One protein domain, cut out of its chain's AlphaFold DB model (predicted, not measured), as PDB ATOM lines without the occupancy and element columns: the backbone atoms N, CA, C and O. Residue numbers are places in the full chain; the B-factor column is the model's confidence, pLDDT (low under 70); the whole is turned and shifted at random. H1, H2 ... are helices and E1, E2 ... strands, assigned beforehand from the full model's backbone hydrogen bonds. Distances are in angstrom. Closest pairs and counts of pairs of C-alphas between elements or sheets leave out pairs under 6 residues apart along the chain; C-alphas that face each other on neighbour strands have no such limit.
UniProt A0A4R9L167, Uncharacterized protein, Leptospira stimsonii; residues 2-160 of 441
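Overview. This is residues 2 to 160 of the 441 residues of an uncharacterized protein of Leptospira stimsonii (UniProt A0A4R9L167). A small parallel sheet of three strands, in the order E2, E1, E6, makes the core, with H2 and H6 running along one of its faces and H1 grazing it. A second small sheet, antiparallel in the order E3, E4, E5, is set off from the first, and H4 packs on both. The printed part has 159 residues with six named helices and six named strands, along the chain H1 E1 H2 E2 H3 E3 E4 E5 H4 E6 H5 H6; the class is mixed. It is compact, with a radius of gyration of the C-alphas of 14.9 A, and spans 44 by 35 by 33 A.

Along the chain. H1, residues 2 to 15, begins at C-alpha 2 (107.806, 96.889, 106.058) and is 19.5 A long. E1 is residues 18 to 22, H2 residues 30 to 44, 20.0 A long, and E2 residues 49 to 53. H3, residues 59 to 67, precedes E3, residues 74 to 78, which begins at C-alpha 74 (83.795, 91.270, 92.108). E4 is residues 81 to 85, E5 residues 90 to 93, H4 residues 112 to 121, E6 residues 124 to 126 and H5 residues 132 to 135. H6, residues 145 to 158, is 19.9 A long and ends at C-alpha 158 (114.707, 94.908, 89.859).

Arrangement. E1 is parallel to E2, with N 20 and O 50 2.8 A apart, and to E6, with N 21 and O 124 2.9 A apart. E1, H2, E2 form a strand-helix-strand unit, two parallel neighbour strands with a helix between, its crossover right-handed. The sheet has three layers, H2 and H6 on one face and H4 on the other. H2 lies over E2 at a height of 10.4 A, H6 over E1 and E6 at 9.7 A. H1 and H6 only just touch, with 3 pairs of C-alphas within 8 A, the closest those of Phe 9 and Phe 155, 7.4 A. H3 touches H2, closest at the C-alphas of Ile 64 and Lys 34, 6.7 A. E3, E4, E5 form a meander, each strand the antiparallel neighbour of the one before; N 76 and O 83 are 3.0 A apart, N 84 and O 91 2.9 A. H4 runs across these strands. H5 touches no helix. Every O i to N i+4 pair is within hydrogen-bond range in H1, H3, H4 and H6, and 9 of 11 in H2; H5 is too short for one.

Size, cuts and confidence. The C-alphas farthest apart, of Glu 98 and Ser 160, are 44.2 A apart. The printed part has no cut. The link from E5 to H4, 18 residues, is long. Mean pLDDT of the printed part is 85.2; residue 2 and residues 79 to 100 are under 70.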
ATOM      1  N   ILE A   2     106.883  97.657 106.917       62.38
ATOM      2  CA  ILE A   2     107.806  96.889 106.058       62.38
ATOM      3  C   ILE A   2     107.399  95.430 105.823       62.38
ATOM      4  O   ILE A   2     107.492  94.977 104.695       62.38
ATOM      5  N   HIS A   3     106.956  94.695 106.850       70.12
ATOM      6  CA  HIS A   3     106.658  93.262 106.717       70.12
ATOM      7  C   HIS A   3     105.666  92.943 105.601       70.12
ATOM      8  O   HIS A   3     105.939  92.097 104.755       70.12
ATOM      9  N   THR A   4     104.558  93.676 105.549       73.31
ATOM     10  CA  THR A   4     103.571  93.521 104.481       73.31
ATOM     11  C   THR A   4     104.192  93.854 103.120       73.31
ATOM     12  O   THR A   4     104.007  93.105 102.169       73.31
ATOM     13  N   PHE A   5     105.006  94.910 103.025       80.31
ATOM     14  CA  PHE A   5     105.605  95.335 101.751       80.31
ATOM     15  C   PHE A   5     106.688  94.390 101.246       80.31
ATOM     16  O   PHE A   5     106.748  94.132 100.050       80.31
ATOM     17  N   GLN A   6     107.525  93.863 102.137       83.25
ATOM     18  CA  GLN A   6     108.528  92.862 101.791       83.25
ATOM     19  C   GLN A   6     107.858  91.605 101.260       83.25
ATOM     20  O   GLN A   6     108.227  91.146 100.188       83.25
ATOM     21  N   ASN A   7     106.836  91.092 101.951       83.25
ATOM     22  CA  ASN A   7     106.136  89.889 101.506       83.25
ATOM     23  C   ASN A   7     105.472  90.095 100.143       83.25
ATOM     24  O   ASN A   7     105.644  89.263  99.257       83.25
ATOM     25  N   ILE A   8     104.806  91.238  99.942       85.75
ATOM     26  CA  ILE A   8     104.243  91.613  98.642       85.75
ATOM     27  C   ILE A   8     105.334  91.674  97.567       85.75
ATOM     28  O   ILE A   8     105.172  91.103  96.496       85.75
ATOM     29  N   PHE A   9     106.451  92.350  97.842       87.75
ATOM     30  CA  PHE A   9     107.525  92.548  96.871       87.75
ATOM     31  C   PHE A   9     108.239  91.238  96.517       87.75
ATOM     32  O   PHE A   9     108.479  90.966  95.345       87.75
ATOM     33  N   ILE A  10     108.532  90.403  97.516       88.38
ATOM     34  CA  ILE A  10     109.126  89.072  97.344       88.38
ATOM     35  C   ILE A  10     108.193  88.200  96.512       88.38
ATOM     36  O   ILE A  10     108.627  87.633  95.513       88.38
ATOM     37  N   LYS A  11     106.908  88.143  96.878       87.31
ATOM     38  CA  LYS A  11     105.943  87.337  96.138       87.31
ATOM     39  C   LYS A  11     105.785  87.824  94.702       87.31
ATOM     40  O   LYS A  11     105.771  87.012  93.787       87.31
ATOM     41  N   ALA A  12     105.732  89.137  94.497       88.88
ATOM     42  CA  ALA A  12     105.669  89.716  93.162       88.88
ATOM     43  C   ALA A  12     106.901  89.354  92.322       88.88
ATOM     44  O   ALA A  12     106.761  89.089  91.133       88.88
ATOM     45  N   ILE A  13     108.097  89.302  92.924       89.19
ATOM     46  CA  ILE A  13     109.321  88.859  92.238       89.19
ATOM     47  C   ILE A  13     109.216  87.389  91.829       89.19
ATOM     48  O   ILE A  13     109.575  87.053  90.702       89.19
ATOM     49  N   GLU A  14     108.738  86.527  92.729       89.81
ATOM     50  CA  GLU A  14     108.541  85.099  92.454       89.81
ATOM     51  C   GLU A  14     107.519  84.869  91.336       89.81
ATOM     52  O   GLU A  14     107.753  84.057  90.443       89.81
ATOM     53  N   ASP A  15     106.409  85.605  91.374       89.19
ATOM     54  CA  ASP A  15     105.308  85.475  90.420       89.19
ATOM     55  C   ASP A  15     105.585  86.231  89.104       89.19
ATOM     56  O   ASP A  15     104.903  86.012  88.104       89.19
ATOM     57  N   GLY A  16     106.567  87.139  89.093       90.38
ATOM     58  CA  GLY A  16     106.833  88.059  87.985       90.38
ATOM     59  C   GLY A  16     105.714  89.083  87.744       90.38
ATOM     60  O   GLY A  16     105.662  89.678  86.670       90.38
ATOM     61  N   LEU A  17     104.817  89.277  88.718       91.44
ATOM     62  CA  LEU A  17     103.617  90.105  88.607       91.44
ATOM     63  C   LEU A  17     103.319  90.819  89.932       91.44
ATOM     64  O   LEU A  17     103.136  90.177  90.965       91.44
ATOM     65  N   LEU A  18     103.184  92.144  89.894       91.62
ATOM     66  CA  LEU A  18     102.725  92.951  91.021       91.62
ATOM     67  C   LEU A  18     101.239  93.299  90.857       91.62
ATOM     68  O   LEU A  18     100.853  94.067  89.972       91.62
ATOM     69  N   ASN A  19     100.402  92.753  91.739       92.69
ATOM     70  CA  ASN A  19      98.969  93.040  91.771       92.69
ATOM     71  C   ASN A  19      98.705  94.305  92.596       92.69
ATOM     72  O   ASN A  19      99.008  94.355  93.789       92.69
ATOM     73  N   ILE A  20      98.132  95.323  91.964       93.81
ATOM     74  CA  ILE A  20      97.799  96.616  92.554       93.81
ATOM     75  C   ILE A  20      96.285  96.732  92.597       93.81
ATOM     76  O   ILE A  20      95.626  96.685  91.559       93.81
ATOM     77  N   VAL A  21      95.736  96.926  93.789       94.69
ATOM     78  CA  VAL A  21      94.295  97.054  93.990       94.69
ATOM     79  C   VAL A  21      93.988  98.400  94.613       94.69
ATOM     80  O   VAL A  21      94.492  98.733  95.681       94.69
ATOM     81  N   ILE A  22      93.153  99.188  93.946       95.62
ATOM     82  CA  ILE A  22      92.737 100.502  94.429       95.62
ATOM     83  C   ILE A  22      91.414 100.362  95.177       95.62
ATOM     84  O   ILE A  22      90.420  99.905  94.611       95.62
ATOM     85  N   HIS A  23      91.383 100.798  96.434       95.62
ATOM     86  CA  HIS A  23      90.164 100.823  97.231       95.62
ATOM     87  C   HIS A  23      89.282 102.017  96.839       95.62
ATOM     88  O   HIS A  23      89.395 103.106  97.412       95.62
ATOM     89  N   SER A  24      88.405 101.822  95.856       95.81
ATOM     90  CA  SER A  24      87.564 102.859  95.239       95.81
ATOM     91  C   SER A  24      86.798 103.704  96.255       95.81
ATOM     92  O   SER A  24      86.871 104.931  96.225       95.81
ATOM     93  N   ASN A  25      86.162 103.071  97.239       94.38
ATOM     94  CA  ASN A  25      85.319 103.761  98.222       94.38
ATOM     95  C   ASN A  25      86.105 104.625  99.227       94.38
ATOM     96  O   ASN A  25      85.503 105.418  99.953       94.38
ATOM     97  N   SER A  26      87.443 104.524  99.250       95.56
ATOM     98  CA  SER A  26      88.276 105.438 100.049       95.56
ATOM     99  C   SER A  26      88.439 106.809  99.384       95.56
ATOM    100  O   SER A  26      88.652 107.808 100.070       95.56
ATOM    101  N   PHE A  27      88.249 106.890  98.063       95.25
ATOM    102  CA  PHE A  27      88.395 108.113  97.279       95.25
ATOM    103  C   PHE A  27      87.040 108.790  97.065       95.25
ATOM    104  O   PHE A  27      86.283 108.450  96.157       95.25
ATOM    105  N   LYS A  28      86.751 109.795  97.896       93.81
ATOM    106  CA  LYS A  28      85.490 110.562  97.859       93.81
ATOM    107  C   LYS A  28      85.523 111.773  96.914       93.81
ATOM    108  O   LYS A  28      84.503 112.427  96.724       93.81
ATOM    109  N   ASP A  29      86.689 112.090  96.353       94.25
ATOM    110  CA  ASP A  29      86.921 113.244  95.478       94.25
ATOM    111  C   ASP A  29      87.117 112.779  94.018       94.25
ATOM    112  O   ASP A  29      88.120 112.114  93.726       94.25
ATOM    113  N   PRO A  30      86.208 113.141  93.089       92.81
ATOM    114  CA  PRO A  30      86.300 112.749  91.684       92.81
ATOM    115  C   PRO A  30      87.576 113.217  90.980       92.81
ATOM    116  O   PRO A  30      88.091 112.515  90.110       92.81
ATOM    117  N   VAL A  31      88.109 114.386  91.350       93.00
ATOM    118  CA  VAL A  31      89.315 114.948  90.727       93.00
ATOM    119  C   VAL A  31      90.537 114.140  91.144       93.00
ATOM    120  O   VAL A  31      91.345 113.755  90.296       93.00
ATOM    121  N   LYS A  32      90.653 113.826  92.441       91.50
ATOM    122  CA  LYS A  32      91.731 112.964  92.945       91.50
ATOM    123  C   LYS A  32      91.659 111.560  92.357       91.50
ATOM    124  O   LYS A  32      92.691 111.035  91.951       91.50
ATOM    125  N   TRP A  33      90.461 110.975  92.284       93.25
ATOM    126  CA  TRP A  33      90.255 109.654  91.689       93.25
ATOM    127  C   TRP A  33      90.690 109.619  90.228       93.25
ATOM    128  O   TRP A  33      91.496 108.775  89.852       93.25
ATOM    129  N   LYS A  34      90.224 110.578  89.417       92.12
ATOM    130  CA  LYS A  34      90.619 110.678  88.011       92.12
ATOM    131  C   LYS A  34      92.138 110.777  87.865       92.12
ATOM    132  O   LYS A  34      92.726 109.991  87.131       92.12
ATOM    133  N   GLY A  35      92.781 111.671  88.621       89.56
ATOM    134  CA  GLY A  35      94.236 111.825  88.580       89.56
ATOM    135  C   GLY A  35      95.003 110.577  89.037       89.56
ATOM    136  O   GLY A  35      96.083 110.295  88.521       89.56
ATOM    137  N   LEU A  36      94.463 109.803  89.986       90.38
ATOM    138  CA  LEU A  36      95.027 108.513  90.391       90.38
ATOM    139  C   LEU A  36      94.930 107.478  89.266       90.38
ATOM    140  O   LEU A  36      95.927 106.833  88.940       90.38
ATOM    141  N   ILE A  37      93.743 107.334  88.681       92.25
ATOM    142  CA  ILE A  37      93.488 106.384  87.601       92.25
ATOM    143  C   ILE A  37      94.368 106.702  86.392       92.25
ATOM    144  O   ILE A  37      95.038 105.805  85.897       92.25
ATOM    145  N   GLU A  38      94.492 107.969  85.994       87.94
ATOM    146  CA  GLU A  38      95.388 108.390  84.908       87.94
ATOM    147  C   GLU A  38      96.861 108.036  85.188       87.94
ATOM    148  O   GLU A  38      97.574 107.558  84.300       87.94
ATOM    149  N   LYS A  39      97.333 108.210  86.434       84.56
ATOM    150  CA  LYS A  39      98.694 107.806  86.830       84.56
ATOM    151  C   LYS A  39      98.886 106.290  86.702       84.56
ATOM    152  O   LYS A  39      99.868 105.844  86.099       84.56
ATOM    153  N   LEU A  40      97.967 105.502  87.261       86.31
ATOM    154  CA  LEU A  40      98.079 104.041  87.322       86.31
ATOM    155  C   LEU A  40      97.720 103.343  86.012       86.31
ATOM    156  O   LEU A  40      98.208 102.244  85.772       86.31
ATOM    157  N   GLU A  41      96.969 103.981  85.120       86.06
ATOM    158  CA  GLU A  41      96.697 103.458  83.782       86.06
ATOM    159  C   GLU A  41      98.016 103.206  83.036       86.06
ATOM    160  O   GLU A  41      98.198 102.162  82.412       86.06
ATOM    161  N   SER A  42      98.986 104.122  83.151       79.81
ATOM    162  CA  SER A  42     100.316 103.946  82.556       79.81
ATOM    163  C   SER A  42     101.066 102.724  83.102       79.81
ATOM    164  O   SER A  42     101.805 102.082  82.353       79.81
ATOM    165  N   VAL A  43     100.826 102.378  84.372       82.56
ATOM    166  CA  VAL A  43     101.390 101.207  85.054       82.56
ATOM    167  C   VAL A  43     100.681  99.929  84.605       82.56
ATOM    168  O   VAL A  43     101.356  98.968  84.258       82.56
ATOM    169  N   ALA A  44      99.348  99.942  84.495       85.75
ATOM    170  CA  ALA A  44      98.521  98.799  84.083       85.75
ATOM    171  C   ALA A  44      98.872  98.233  82.696       85.75
ATOM    172  O   ALA A  44      98.589  97.084  82.381       85.75
ATOM    173  N   LYS A  45      99.495  99.045  81.839       82.75
ATOM    174  CA  LYS A  45      99.921  98.652  80.484       82.75
ATOM    175  C   LYS A  45     101.286  97.974  80.449       82.75
ATOM    176  O   LYS A  45     101.776  97.597  79.383       82.75
ATOM    177  N   ILE A  46     101.961  97.894  81.586       81.88
ATOM    178  CA  ILE A  46     103.220  97.187  81.719       81.88
ATOM    179  C   ILE A  46     102.868  95.746  82.126       81.88
ATOM    180  O   ILE A  46     102.212  95.587  83.147       81.88
ATOM    181  N   PRO A  47     103.313  94.709  81.384       84.12
ATOM    182  CA  PRO A  47     102.901  93.315  81.623       84.12
ATOM    183  C   PRO A  47     103.145  92.783  83.043       84.12
ATOM    184  O   PRO A  47     102.549  91.795  83.445       84.12
ATOM    185  N   ASP A  48     104.025  93.448  83.786       86.62
ATOM    186  CA  ASP A  48     104.427  93.106  85.151       86.62
ATOM    187  C   ASP A  48     103.468  93.615  86.221       86.62
ATOM    188  O   ASP A  48     103.685  93.372  87.406       86.62
ATOM    189  N   PHE A  49     102.440  94.361  85.828       90.50
ATOM    190  CA  PHE A  49     101.507  94.974  86.752       90.50
ATOM    191  C   PHE A  49     100.085  94.647  86.350       90.50
ATOM    192  O   PHE A  49      99.674  94.869  85.212       90.50
ATOM    193  N   LYS A  50      99.310  94.197  87.330       92.19
ATOM    194  CA  LYS A  50      97.865  94.058  87.205       92.19
ATOM    195  C   LYS A  50      97.218  95.101  88.099       92.19
ATOM    196  O   LYS A  50      97.338  95.018  89.316       92.19
ATOM    197  N   VAL A  51      96.592  96.110  87.495       93.25
ATOM    198  CA  VAL A  51      95.882  97.168  88.224       93.25
ATOM    199  C   VAL A  51      94.397  96.866  88.185       93.25
ATOM    200  O   VAL A  51      93.817  96.735  87.110       93.25
ATOM    201  N   GLN A  52      93.793  96.778  89.360       94.31
ATOM    202  CA  GLN A  52      92.373  96.524  89.528       94.31
ATOM    203  C   GLN A  52      91.789  97.489  90.561       94.31
ATOM    204  O   GLN A  52      92.519  98.124  91.331       94.31
ATOM    205  N   VAL A  53      90.466  97.592  90.607       94.69
ATOM    206  CA  VAL A  53      89.754  98.375  91.621       94.69
ATOM    207  C   VAL A  53      88.763  97.520  92.396       94.69
ATOM    208  O   VAL A  53      88.209  96.558  91.875       94.69
ATOM    209  N   THR A  54      88.516  97.879  93.652       93.50
ATOM    210  CA  THR A  54      87.394  97.318  94.414       93.50
ATOM    211  C   THR A  54      86.052  97.816  93.858       93.50
ATOM    212  O   THR A  54      86.031  98.871  93.218       93.50
ATOM    213  N   PRO A  55      84.921  97.150  94.169       92.94
ATOM    214  CA  PRO A  55      83.606  97.570  93.707       92.94
ATOM    215  C   PRO A  55      83.310  99.042  93.959       92.94
ATOM    216  O   PRO A  55      83.414  99.519  95.094       92.94
ATOM    217  N   CYS A  56      82.949  99.755  92.896       93.88
ATOM    218  CA  CYS A  56      82.709 101.191  92.945       93.88
ATOM    219  C   CYS A  56      81.307 101.498  93.478       93.88
ATOM    220  O   CYS A  56      80.305 101.074  92.894       93.88
ATOM    221  N   SER A  57      81.210 102.287  94.553       92.44
ATOM    222  CA  SER A  57      79.917 102.741  95.083       92.44
ATOM    223  C   SER A  57      79.294 103.875  94.269       92.44
ATOM    224  O   SER A  57      78.099 104.134  94.401       92.44
ATOM    225  N   HIS A  58      80.085 104.575  93.451       94.81
ATOM    226  CA  HIS A  58      79.623 105.727  92.685       94.81
ATOM    227  C   HIS A  58      79.724 105.523  91.172       94.81
ATOM    228  O   HIS A  58      80.731 105.045  90.659       94.81
ATOM    229  N   GLU A  59      78.714 105.999  90.443       95.12
ATOM    230  CA  GLU A  59      78.656 105.900  88.979       95.12
ATOM    231  C   GLU A  59      79.828 106.608  88.287       95.12
ATOM    232  O   GLU A  59      80.420 106.096  87.343       95.12
ATOM    233  N   TRP A  60      80.239 107.767  88.807       94.69
ATOM    234  CA  TRP A  60      81.370 108.507  88.251       94.69
ATOM    235  C   TRP A  60      82.699 107.744  88.376       94.69
ATOM    236  O   TRP A  60      83.592 107.954  87.558       94.69
ATOM    237  N   GLN A  61      82.844 106.847  89.361       95.62
ATOM    238  CA  GLN A  61      84.027 105.991  89.474       95.62
ATOM    239  C   GLN A  61      84.030 104.942  88.363       95.62
ATOM    240  O   GLN A  61      85.060 104.781  87.709       95.62
ATOM    241  N   LYS A  62      82.874 104.307  88.114       94.75
ATOM    242  CA  LYS A  62      82.673 103.295  87.064       94.75
ATOM    243  C   LYS A  62      82.999 103.840  85.678       94.75
ATOM    244  O   LYS A  62      83.857 103.300  84.990       94.75
ATOM    245  N   VAL A  63      82.442 105.002  85.332       94.06
ATOM    246  CA  VAL A  63      82.734 105.686  84.059       94.06
ATOM    247  C   VAL A  63      84.239 105.942  83.885       94.06
ATOM    248  O   VAL A  63      84.798 105.781  82.795       94.06
ATOM    249  N   ILE A  64      84.933 106.332  84.960       92.38
ATOM    250  CA  ILE A  64      86.374 106.604  84.906       92.38
ATOM    251  C   ILE A  64      87.176 105.311  84.715       92.38
ATOM    252  O   ILE A  64      88.069 105.298  83.872       92.38
ATOM    253  N   ILE A  65      86.874 104.226  85.432       94.06
ATOM    254  CA  ILE A  65      87.627 102.968  85.275       94.06
ATOM    255  C   ILE A  65      87.362 102.303  83.919       94.06
ATOM    256  O   ILE A  65      88.308 101.833  83.289       94.06
ATOM    257  N   GLU A  66      86.123 102.355  83.418       92.50
ATOM    258  CA  GLU A  66      85.745 101.821  82.105       92.50
ATOM    259  C   GLU A  66      86.476 102.561  80.982       92.50
ATOM    260  O   GLU A  66      87.062 101.935  80.100       92.50
ATOM    261  N   SER A  67      86.538 103.897  81.054       91.31
ATOM    262  CA  SER A  67      87.257 104.706  80.057       91.31
ATOM    263  C   SER A  67      88.773 104.462  80.029       91.31
ATOM    264  O   SER A  67      89.414 104.771  79.026       91.31
ATOM    265  N   HIS A  68      89.338 103.882  81.092       88.75
ATOM    266  CA  HIS A  68      90.761 103.545  81.208       88.75
ATOM    267  C   HIS A  68      91.035 102.035  81.108       88.75
ATOM    268  O   HIS A  68      92.183 101.616  81.266       88.75
ATOM    269  N   ASN A  69      90.008 101.222  80.823       89.94
ATOM    270  CA  ASN A  69      90.091  99.761  80.751       89.94
ATOM    271  C   ASN A  69      90.728  99.133  82.008       89.94
ATOM    272  O   ASN A  69      91.571  98.238  81.910       89.94
ATOM    273  N   ILE A  70      90.368  99.647  83.189       91.50
ATOM    274  CA  ILE A  70      90.789  99.092  84.479       91.50
ATOM    275  C   ILE A  70      89.704  98.150  84.985       91.50
ATOM    276  O   ILE A  70      88.525  98.495  85.020       91.50
ATOM    277  N   GLU A  71      90.121  96.956  85.390       91.88
ATOM    278  CA  GLU A  71      89.222  95.894  85.823       91.88
ATOM    279  C   GLU A  71      88.661  96.160  87.232       91.88
ATOM    280  O   GLU A  71      89.414  96.435  88.172       91.88
ATOM    281  N   GLU A  72      87.343  96.033  87.392       92.56
ATOM    282  CA  GLU A  72      86.683  95.991  88.700       92.56
ATOM    283  C   GLU A  72      86.648  94.554  89.233       92.56
ATOM    284  O   GLU A  72      86.224  93.623  88.550       92.56
ATOM    285  N   ILE A  73      87.076  94.379  90.480       90.62
ATOM    286  CA  ILE A  73      87.020  93.106  91.194       90.62
ATOM    287  C   ILE A  73      85.595  92.878  91.684       90.62
ATOM    288  O   ILE A  73      85.009  93.761  92.307       90.62
ATOM    289  N   SER A  74      85.073  91.663  91.517       85.00
ATOM    290  CA  SER A  74      83.795  91.270  92.108       85.00
ATOM    291  C   SER A  74      83.991  90.365  93.326       85.00
ATOM    292  O   SER A  74      84.802  89.436  93.323       85.00
ATOM    293  N   TYR A  75      83.245  90.652  94.393       81.62
ATOM    294  CA  TYR A  75      83.199  89.825  95.598       81.62
ATOM    295  C   TYR A  75      81.912  89.011  95.597       81.62
ATOM    296  O   TYR A  75      80.823  89.583  95.535       81.62
ATOM    297  N   GLN A  76      82.030  87.695  95.715       77.94
ATOM    298  CA  GLN A  76      80.898  86.776  95.795       77.94
ATOM    299  C   GLN A  76      81.025  85.944  97.076       77.94
ATOM    300  O   GLN A  76      82.126  85.674  97.556       77.94
ATOM    301  N   LYS A  77      79.894  85.597  97.692       72.88
ATOM    302  CA  LYS A  77      79.856  84.745  98.885       72.88
ATOM    303  C   LYS A  77      79.370  83.369  98.452       72.88
ATOM    304  O   LYS A  77      78.288  83.277  97.889       72.88
ATOM    305  N   GLU A  78      80.156  82.343  98.740       73.69
ATOM    306  CA  GLU A  78      79.874  80.950  98.380       73.69
ATOM    307  C   GLU A  78      79.768  80.087  99.646       73.69
ATOM    308  O   GLU A  78      80.183  80.506 100.736       73.69
ATOM    309  N   GLU A  79      79.214  78.878  99.521       67.38
ATOM    310  CA  GLU A  79      79.222  77.880 100.600       67.38
ATOM    311  C   GLU A  79      80.680  77.523 100.953       67.38
ATOM    312  O   GLU A  79      81.353  76.808 100.219       67.38
ATOM    313  N   GLY A  80      81.197  78.080 102.057       64.88
ATOM    314  CA  GLY A  80      82.581  77.883 102.523       64.88
ATOM    315  C   GLY A  80      83.438  79.154 102.619       64.88
ATOM    316  O   GLY A  80      84.545  79.098 103.154       64.88
ATOM    317  N   GLY A  81      82.957  80.319 102.162       68.25
ATOM    318  CA  GLY A  81      83.691  81.576 102.350       68.25
ATOM    319  C   GLY A  81      83.381  82.682 101.343       68.25
ATOM    320  O   GLY A  81      82.307  82.745 100.745       68.25
ATOM    321  N   TRP A  82      84.341  83.590 101.171       68.25
ATOM    322  CA  TRP A  82      84.277  84.654 100.170       68.25
ATOM    323  C   TRP A  82      85.121  84.257  98.962       68.25
ATOM    324  O   TRP A  82      86.296  83.933  99.101       68.25
ATOM    325  N   CYS A  83      84.565  84.334  97.762       63.91
ATOM    326  CA  CYS A  83      85.347  84.232  96.543       63.91
ATOM    327  C   CYS A  83      85.519  85.601  95.886       63.91
ATOM    328  O   CYS A  83      84.733  86.541  96.053       63.91
ATOM    329  N   ILE A  84      86.624  85.705  95.163       68.56
ATOM    330  CA  ILE A  84      86.962  86.858  94.351       68.56
ATOM    331  C   ILE A  84      86.877  86.410  92.914       68.56
ATOM    332  O   ILE A  84      87.639  85.541  92.486       68.56
ATOM    333  N   ALA A  85      85.964  87.021  92.178       59.84
ATOM    334  CA  ALA A  85      85.866  86.836  90.750       59.84
ATOM    335  C   ALA A  85      86.503  88.045  90.050       59.84
ATOM    336  O   ALA A  85      86.115  89.201  90.241       59.84
ATOM    337  N   THR A  86      87.523  87.731  89.262       63.38
ATOM    338  CA  THR A  86      88.164  88.604  88.271       63.38
ATOM    339  C   THR A  86      87.725  88.142  86.882       63.38
ATOM    340  O   THR A  86      87.249  87.015  86.730       63.38
ATOM    341  N   SER A  87      87.913  88.967  85.858       59.62
ATOM    342  CA  SER A  87      87.617  88.646  84.457       59.62
ATOM    343  C   SER A  87      88.346  87.390  83.958       59.62
ATOM    344  O   SER A  87      87.856  86.708  83.062       59.62
ATOM    345  N   GLU A  88      89.492  87.059  84.559       60.44
ATOM    346  CA  GLU A  88      90.366  85.953  84.147       60.44
ATOM    347  C   GLU A  88      90.316  84.739  85.083       60.44
ATOM    348  O   GLU A  88      90.739  83.647  84.705       60.44
ATOM    349  N   SER A  89      89.862  84.905  86.329       67.06
ATOM    350  CA  SER A  89      89.910  83.832  87.326       67.06
ATOM    351  C   SER A  89      88.928  84.035  88.474       67.06
ATOM    352  O   SER A  89      88.716  85.158  88.938       67.06
ATOM    353  N   ILE A  90      88.391  82.928  88.986       59.81
ATOM    354  CA  ILE A  90      87.706  82.881  90.278       59.81
ATOM    355  C   ILE A  90      88.692  82.293  91.283       59.81
ATOM    356  O   ILE A  90      89.172  81.173  91.107       59.81
ATOM    357  N   ARG A  91      89.015  83.049  92.332       67.31
ATOM    358  CA  ARG A  91      89.807  82.560  93.464       67.31
ATOM    359  C   ARG A  91      88.899  82.438  94.675       67.31
ATOM    360  O   ARG A  91      88.404  83.439  95.189       67.31
ATOM    361  N   ILE A  92      88.681  81.207  95.123       58.12
ATOM    362  CA  ILE A  92      87.976  80.937  96.376       58.12
ATOM    363  C   ILE A  92      88.951  81.226  97.513       58.12
ATOM    364  O   ILE A  92      90.057  80.687  97.537       58.12
ATOM    365  N   LEU A  93      88.554  82.102  98.431       65.75
ATOM    366  CA  LEU A  93      89.294  82.339  99.657       65.75
ATOM    367  C   LEU A  93      88.430  81.867 100.823       65.75
ATOM    368  O   LEU A  93      87.433  82.490 101.196       65.75
ATOM    369  N   GLU A  94      88.816  80.738 101.404       58.41
ATOM    370  CA  GLU A  94      88.166  80.226 102.605       58.41
ATOM    371  C   GLU A  94      88.431  81.195 103.762       58.41
ATOM    372  O   GLU A  94      89.519  81.259 104.339       58.41
ATOM    373  N   PHE A  95      87.420  82.000 104.083       62.72
ATOM    374  CA  PHE A  95      87.421  82.855 105.253       62.72
ATOM    375  C   PHE A  95      86.145  82.614 106.056       62.72
ATOM    376  O   PHE A  95      85.086  83.169 105.764       62.72
ATOM    377  N   ASP A  96      86.268  81.811 107.103       51.31
ATOM    378  CA  ASP A  96      85.152  81.319 107.913       51.31
ATOM    379  C   ASP A  96      84.748  82.283 109.053       51.31
ATOM    380  O   ASP A  96      84.610  81.891 110.209       51.31
ATOM    381  N   ARG A  97      84.686  83.604 108.804       58.09
ATOM    382  CA  ARG A  97      84.441  84.583 109.889       58.09
ATOM    383  C   ARG A  97      83.376  85.622 109.557       58.09
ATOM    384  O   ARG A  97      83.547  86.447 108.663       58.09
ATOM    385  N   GLU A  98      82.327  85.651 110.379       57.66
ATOM    386  CA  GLU A  98      81.176  86.568 110.294       57.66
ATOM    387  C   GLU A  98      81.556  88.064 110.380       57.66
ATOM    388  O   GLU A  98      80.869  88.906 109.813       57.66
ATOM    389  N   GLY A  99      82.695  88.416 110.988       59.75
ATOM    390  CA  GLY A  99      83.147  89.809 111.172       59.75
ATOM    391  C   GLY A  99      83.926  90.432 110.002       59.75
ATOM    392  O   GLY A  99      84.710  91.355 110.221       59.75
ATOM    393  N   LEU A 100      83.814  89.899 108.782       65.88
ATOM    394  CA  LEU A 100      84.563  90.375 107.602       65.88
ATOM    395  C   LEU A 100      83.866  91.493 106.814       65.88
ATOM    396  O   LEU A 100      84.503  92.140 105.979       65.88
ATOM    397  N   ILE A 101      82.587  91.726 107.109       73.06
ATOM    398  CA  ILE A 101      81.754  92.795 106.535       73.06
ATOM    399  C   ILE A 101      81.807  94.056 107.411       73.06
ATOM    400  O   ILE A 101      81.221  95.076 107.070       73.06
ATOM    401  N   ASP A 102      82.551  94.022 108.517       81.50
ATOM    402  CA  ASP A 102      82.765  95.203 109.341       81.50
ATOM    403  C   ASP A 102      83.937  96.032 108.805       81.50
ATOM    404  O   ASP A 102      84.983  95.469 108.427       81.50
ATOM    405  N   PRO A 103      83.811  97.370 108.814       84.69
ATOM    406  CA  PRO A 103      84.942  98.258 108.629       84.69
ATOM    407  C   PRO A 103      86.098  97.884 109.564       84.69
ATOM    408  O   PRO A 103      85.918  97.512 110.728       84.69
ATOM    409  N   VAL A 104      87.326  98.003 109.064       86.31
ATOM    410  CA  VAL A 104      88.544  97.773 109.856       86.31
ATOM    411  C   VAL A 104      88.612  98.753 111.037       86.31
ATOM    412  O   VAL A 104      89.092  98.400 112.120       86.31
ATOM    413  N   VAL A 105      88.105  99.967 110.814       90.12
ATOM    414  CA  VAL A 105      87.968 101.083 111.756       90.12
ATOM    415  C   VAL A 105      86.597 101.716 111.514       90.12
ATOM    416  O   VAL A 105      86.177 101.779 110.365       90.12
ATOM    417  N   SER A 106      85.916 102.194 112.561       87.50
ATOM    418  CA  SER A 106      84.532 102.708 112.498       87.50
ATOM    419  C   SER A 106      84.271 103.727 111.382       87.50
ATOM    420  O   SER A 106      83.199 103.705 110.792       87.50
ATOM    421  N   ASP A 107      85.256 104.571 111.068       89.19
ATOM    422  CA  ASP A 107      85.145 105.635 110.063       89.19
ATOM    423  C   ASP A 107      85.938 105.333 108.780       89.19
ATOM    424  O   ASP A 107      86.300 106.247 108.032       89.19
ATOM    425  N   SER A 108      86.332 104.078 108.555       92.19
ATOM    426  CA  SER A 108      87.079 103.671 107.361       92.19
ATOM    427  C   SER A 108      86.132 103.094 106.325       92.19
ATOM    428  O   SER A 108      85.173 102.399 106.655       92.19
ATOM    429  N   SER A 109      86.425 103.361 105.057       91.88
ATOM    430  CA  SER A 109      85.744 102.685 103.953       91.88
ATOM    431  C   SER A 109      86.246 101.254 103.739       91.88
ATOM    432  O   SER A 109      85.587 100.493 103.037       91.88
ATOM    433  N   VAL A 110      87.396 100.903 104.328       92.06
ATOM    434  CA  VAL A 110      88.073  99.619 104.151       92.06
ATOM    435  C   VAL A 110      87.543  98.609 105.160       92.06
ATOM    436  O   VAL A 110      87.569  98.837 106.372       92.06
ATOM    437  N   TYR A 111      87.111  97.461 104.663       90.12
ATOM    438  CA  TYR A 111      86.595  96.326 105.409       90.12
ATOM    439  C   TYR A 111      87.681  95.292 105.698       90.12
ATOM    440  O   TYR A 111      88.701  95.164 105.014       90.12
ATOM    441  N   ARG A 112      87.457  94.500 106.751       85.81
ATOM    442  CA  ARG A 112      88.414  93.458 107.158       85.81
ATOM    443  C   ARG A 112      88.637  92.408 106.073       85.81
ATOM    444  O   ARG A 112      89.744  91.871 105.997       85.81
ATOM    445  N   LYS A 113      87.634  92.147 105.227       84.12
ATOM    446  CA  LYS A 113      87.789  91.275 104.056       84.12
ATOM    447  C   LYS A 113      88.879  91.766 103.110       84.12
ATOM    448  O   LYS A 113      89.726  90.959 102.756       84.12
ATOM    449  N   GLU A 114      88.937  93.056 102.757       86.81
ATOM    450  CA  GLU A 114      89.935  93.533 101.788       86.81
ATOM    451  C   GLU A 114      91.355  93.407 102.346       86.81
ATOM    452  O   GLU A 114      92.268  93.036 101.616       86.81
ATOM    453  N   ILE A 115      91.540  93.614 103.655       86.75
ATOM    454  CA  ILE A 115      92.830  93.374 104.318       86.75
ATOM    455  C   ILE A 115      93.201  91.887 104.303       86.75
ATOM    456  O   ILE A 115      94.335  91.535 103.984       86.75
ATOM    457  N   GLY A 116      92.261  91.002 104.648       83.06
ATOM    458  CA  GLY A 116      92.499  89.554 104.643       83.06
ATOM    459  C   GLY A 116      92.854  89.032 103.252       83.06
ATOM    460  O   GLY A 116      93.814  88.282 103.087       83.06
ATOM    461  N   ILE A 117      92.117  89.494 102.246       82.56
ATOM    462  CA  ILE A 117      92.356  89.206 100.836       82.56
ATOM    463  C   ILE A 117      93.733  89.709 100.407       82.56
ATOM    464  O   ILE A 117      94.514  88.942  99.849       82.56
ATOM    465  N   SER A 118      94.031  90.980 100.692       84.88
ATOM    466  CA  SER A 118      95.290  91.620 100.318       84.88
ATOM    467  C   SER A 118      96.494  90.834 100.837       84.88
ATOM    468  O   SER A 118      97.439  90.582 100.094       84.88
ATOM    469  N   ARG A 119      96.422  90.336 102.077       81.81
ATOM    470  CA  ARG A 119      97.461  89.479 102.664       81.81
ATOM    471  C   ARG A 119      97.585  88.125 101.970       81.81
ATOM    472  O   ARG A 119      98.697  87.701 101.675       81.81
ATOM    473  N   ASN A 120      96.468  87.448 101.709       79.88
ATOM    474  CA  ASN A 120      96.485  86.106 101.118       79.88
ATOM    475  C   ASN A 120      96.916  86.113  99.648       79.88
ATOM    476  O   ASN A 120      97.547  85.167  99.180       79.88
ATOM    477  N   LEU A 121      96.574  87.175  98.919       81.75
ATOM    478  CA  LEU A 121      96.880  87.324  97.499       81.75
ATOM    479  C   LEU A 121      98.074  88.246  97.222       81.75
ATOM    480  O   LEU A 121      98.415  88.450  96.060       81.75
ATOM    481  N   ASN A 122      98.721  88.762  98.270       83.81
ATOM    482  CA  ASN A 122      99.867  89.671  98.196       83.81
ATOM    483  C   ASN A 122      99.585  90.912  97.333       83.81
ATOM    484  O   ASN A 122     100.374  91.290  96.468       83.81
ATOM    485  N   TRP A 123      98.431  91.542  97.554       89.12
ATOM    486  CA  TRP A 123      98.040  92.751  96.838       89.12
ATOM    487  C   TRP A 123      98.683  94.001  97.434       89.12
ATOM    488  O   TRP A 123      98.733  94.196  98.646       89.12
ATOM    489  N   VAL A 124      99.083  94.925  96.565       90.94
ATOM    490  CA  VAL A 124      99.312  96.322  96.936       90.94
ATOM    491  C   VAL A 124      97.953  97.011  97.035       90.94
ATOM    492  O   VAL A 124      97.423  97.482  96.031       90.94
ATOM    493  N   LEU A 125      97.379  97.063  98.240       94.06
ATOM    494  CA  LEU A 125      96.114  97.757  98.485       94.06
ATOM    495  C   LEU A 125      96.338  99.265  98.672       94.06
ATOM    496  O   LEU A 125      96.914  99.695  99.672       94.06
ATOM    497  N   ILE A 126      95.868 100.067  97.717       94.75
ATOM    498  CA  ILE A 126      95.977 101.530  97.720       94.75
ATOM    499  C   ILE A 126      94.716 102.158  98.313       94.75
ATOM    500  O   ILE A 126      93.606 101.853  97.877       94.75
ATOM    501  N   VAL A 127      94.891 103.089  99.250       94.94
ATOM    502  CA  VAL A 127      93.804 103.854  99.885       94.94
ATOM    503  C   VAL A 127      94.084 105.358  99.839       94.94
ATOM    504  O   VAL A 127      95.243 105.780  99.780       94.94
ATOM    505  N   ASP A 128      93.035 106.183  99.882       94.50
ATOM    506  CA  ASP A 128      93.184 107.636 100.025       94.50
ATOM    507  C   ASP A 128      93.832 107.980 101.376       94.50
ATOM    508  O   ASP A 128      93.499 107.393 102.407       94.50
ATOM    509  N   GLU A 129      94.751 108.948 101.390       91.69
ATOM    510  CA  GLU A 129      95.470 109.363 102.605       91.69
ATOM    511  C   GLU A 129      94.542 109.913 103.701       91.69
ATOM    512  O   GLU A 129      94.895 109.874 104.881       91.69
ATOM    513  N   ALA A 130      93.363 110.421 103.329       92.88
ATOM    514  CA  ALA A 130      92.359 110.920 104.260       92.88
ATOM    515  C   ALA A 130      91.515 109.807 104.904       92.88
ATOM    516  O   ALA A 130      90.770 110.096 105.842       92.88
ATOM    517  N   ASP A 131      91.609 108.554 104.438       94.81
ATOM    518  CA  ASP A 131      90.895 107.442 105.066       94.81
ATOM    519  C   ASP A 131      91.461 107.163 106.470       94.81
ATOM    520  O   ASP A 131      92.679 107.150 106.698       94.81
ATOM    521  N   SER A 132      90.563 106.933 107.432       93.88
ATOM    522  CA  SER A 132      90.902 106.751 108.846       93.88
ATOM    523  C   SER A 132      91.778 105.519 109.111       93.88
ATOM    524  O   SER A 132      92.474 105.473 110.134       93.88
ATOM    525  N   ILE A 133      91.840 104.555 108.180       92.81
ATOM    526  CA  ILE A 133      92.751 103.409 108.282       92.81
ATOM    527  C   ILE A 133      94.224 103.835 108.385       92.81
ATOM    528  O   ILE A 133      94.988 103.186 109.106       92.81
ATOM    529  N   ASN A 134      94.614 104.958 107.768       88.88
ATOM    530  CA  ASN A 134      95.991 105.467 107.792       88.88
ATOM    531  C   ASN A 134      96.432 105.940 109.186       88.88
ATOM    532  O   ASN A 134      97.622 105.927 109.499       88.88
ATOM    533  N   ALA A 135      95.487 106.319 110.051       88.50
ATOM    534  CA  ALA A 135      95.752 106.676 111.445       88.50
ATOM    535  C   ALA A 135      95.645 105.473 112.402       88.50
ATOM    536  O   ALA A 135      95.876 105.602 113.605       88.50
ATOM    537  N   SER A 136      95.281 104.301 111.882       88.94
ATOM    538  CA  SER A 136      94.972 103.119 112.679       88.94
ATOM    539  C   SER A 136      96.167 102.181 112.850       88.94
ATOM    540  O   SER A 136      97.210 102.307 112.197       88.94
ATOM    541  N   LYS A 137      95.981 101.150 113.684       86.31
ATOM    542  CA  LYS A 137      96.942 100.046 113.808       86.31
ATOM    543  C   LYS A 137      97.126  99.256 112.507       86.31
ATOM    544  O   LYS A 137      98.141  98.587 112.392       86.31
ATOM    545  N   TYR A 138      96.200  99.343 111.549       86.00
ATOM    546  CA  TYR A 138      96.240  98.640 110.259       86.00
ATOM    547  C   TYR A 138      96.851  99.471 109.125       86.00
ATOM    548  O   TYR A 138      96.924  98.999 107.999       86.00
ATOM    549  N   SER A 139      97.357 100.672 109.414       86.12
ATOM    550  CA  SER A 139      98.056 101.533 108.442       86.12
ATOM    551  C   SER A 139      99.245 100.871 107.731       86.12
ATOM    552  O   SER A 139      99.719 101.373 106.724       86.12
ATOM    553  N   HIS A 140      99.747  99.746 108.245       82.88
ATOM    554  CA  HIS A 140     100.810  98.967 107.614       82.88
ATOM    555  C   HIS A 140     100.333  97.990 106.533       82.88
ATOM    556  O   HIS A 140     101.177  97.415 105.858       82.88
ATOM    557  N   GLU A 141      99.025  97.776 106.412       85.62
ATOM    558  CA  GLU A 141      98.405  96.847 105.456       85.62
ATOM    559  C   GLU A 141      97.953  97.533 104.165       85.62
ATOM    560  O   GLU A 141      97.491  96.882 103.232       85.62
ATOM    561  N   VAL A 142      98.057  98.859 104.128       91.38
ATOM    562  CA  VAL A 142      97.607  99.701 103.026       91.38
ATOM    563  C   VAL A 142      98.706 100.670 102.630       91.38
ATOM    564  O   VAL A 142      99.614 100.971 103.410       91.38
ATOM    565  N   LEU A 143      98.619 101.156 101.401       90.75
ATOM    566  CA  LEU A 143      99.581 102.066 100.810       90.75
ATOM    567  C   LEU A 143      98.901 103.335 100.323       90.75
ATOM    568  O   LEU A 143      97.804 103.307  99.771       90.75
ATOM    569  N   ASN A 144      99.597 104.459 100.477       88.75
ATOM    570  CA  ASN A 144      99.260 105.631  99.690       88.75
ATOM    571  C   ASN A 144      99.781 105.465  98.254       88.75
ATOM    572  O   ASN A 144     100.647 104.634  97.956       88.75
ATOM    573  N   VAL A 145      99.257 106.302  97.366       87.31
ATOM    574  CA  VAL A 145      99.564 106.283  95.932       87.31
ATOM    575  C   VAL A 145     101.066 106.409  95.667       87.31
ATOM    576  O   VAL A 145     101.628 105.639  94.895       87.31
ATOM    577  N   GLU A 146     101.735 107.359  96.320       86.75
ATOM    578  CA  GLU A 146     103.146 107.661  96.056       86.75
ATOM    579  C   GLU A 146     104.080 106.512  96.483       86.75
ATOM    580  O   GLU A 146     105.055 106.201  95.793       86.75
ATOM    581  N   THR A 147     103.762 105.821  97.582       87.31
ATOM    582  CA  THR A 147     104.527 104.645  98.023       87.31
ATOM    583  C   THR A 147     104.279 103.454  97.100       87.31
ATOM    584  O   THR A 147     105.227 102.758  96.741       87.31
ATOM    585  N   ALA A 148     103.038 103.245  96.649       89.62
ATOM    586  CA  ALA A 148     102.723 102.194  95.683       89.62
ATOM    587  C   ALA A 148     103.442 102.411  94.340       89.62
ATOM    588  O   ALA A 148     104.061 101.483  93.819       89.62
ATOM    589  N   LEU A 149     103.454 103.641  93.815       88.88
ATOM    590  CA  LEU A 149     104.217 103.991  92.610       88.88
ATOM    591  C   LEU A 149     105.722 103.769  92.805       88.88
ATOM    592  O   LEU A 149     106.389 103.251  91.909       88.88
ATOM    593  N   SER A 150     106.246 104.076  93.994       90.69
ATOM    594  CA  SER A 150     107.639 103.780  94.339       90.69
ATOM    595  C   SER A 150     107.919 102.275  94.332       90.69
ATOM    596  O   SER A 150     108.939 101.860  93.794       90.69
ATOM    597  N   LEU A 151     107.016 101.430  94.838       90.81
ATOM    598  CA  LEU A 151     107.169  99.974  94.730       90.81
ATOM    599  C   LEU A 151     107.137  99.502  93.273       90.81
ATOM    600  O   LEU A 151     107.981  98.697  92.884       90.81
ATOM    601  N   CYS A 152     106.243 100.048  92.445       91.06
ATOM    602  CA  CYS A 152     106.194  99.722  91.016       91.06
ATOM    603  C   CYS A 152     107.504 100.076  90.303       91.06
ATOM    604  O   CYS A 152     108.019  99.310  89.481       91.06
ATOM    605  N   ARG A 153     108.080 101.228  90.660       92.06
ATOM    606  CA  ARG A 153     109.395 101.668  90.194       92.06
ATOM    607  C   ARG A 153     110.469 100.641  90.526       92.06
ATOM    608  O   ARG A 153     111.188 100.196  89.637       92.06
ATOM    609  N   LEU A 154     110.577 100.280  91.806       94.00
ATOM    610  CA  LEU A 154     111.602  99.361  92.296       94.00
ATOM    611  C   LEU A 154     111.435  97.968  91.690       94.00
ATOM    612  O   LEU A 154     112.431  97.354  91.330       94.00
ATOM    613  N   PHE A 155     110.194  97.512  91.508       93.38
ATOM    614  CA  PHE A 155     109.886  96.241  90.859       93.38
ATOM    615  C   PHE A 155     110.367  96.222  89.404       93.38
ATOM    616  O   PHE A 155     111.085  95.315  88.986       93.38
ATOM    617  N   SER A 156     110.073  97.288  88.653       91.56
ATOM    618  CA  SER A 156     110.545  97.437  87.271       91.56
ATOM    619  C   SER A 156     112.077  97.451  87.196       91.56
ATOM    620  O   SER A 156     112.666  96.726  86.396       91.56
ATOM    621  N   VAL A 157     112.736  98.230  88.063       94.12
ATOM    622  CA  VAL A 157     114.206  98.315  88.129       94.12
ATOM    623  C   VAL A 157     114.828  96.970  88.506       94.12
ATOM    624  O   VAL A 157     115.823  96.580  87.898       94.12
ATOM    625  N   PHE A 158     114.238  96.234  89.451       94.25
ATOM    626  CA  PHE A 158     114.707  94.908  89.859       94.25
ATOM    627  C   PHE A 158     114.755  93.933  88.675       94.25
ATOM    628  O   PHE A 158     115.748  93.235  88.480       94.25
ATOM    629  N   HIS A 159     113.736  93.961  87.815       92.25
ATOM    630  CA  HIS A 159     113.699  93.160  86.591       92.25
ATOM    631  C   HIS A 159     114.468  93.776  85.408       92.25
ATOM    632  O   HIS A 159     114.333  93.300  84.282       92.25
ATOM    633  N   SER A 160     115.280  94.820  85.632       93.25
ATOM    634  CA  SER A 160     116.014  95.559  84.589       93.25
ATOM    635  C   SER A 160     115.112  96.145  83.494       93.25
ATOM    636  O   SER A 160     115.489  96.234  82.325       93.25
TER     637      SER A 160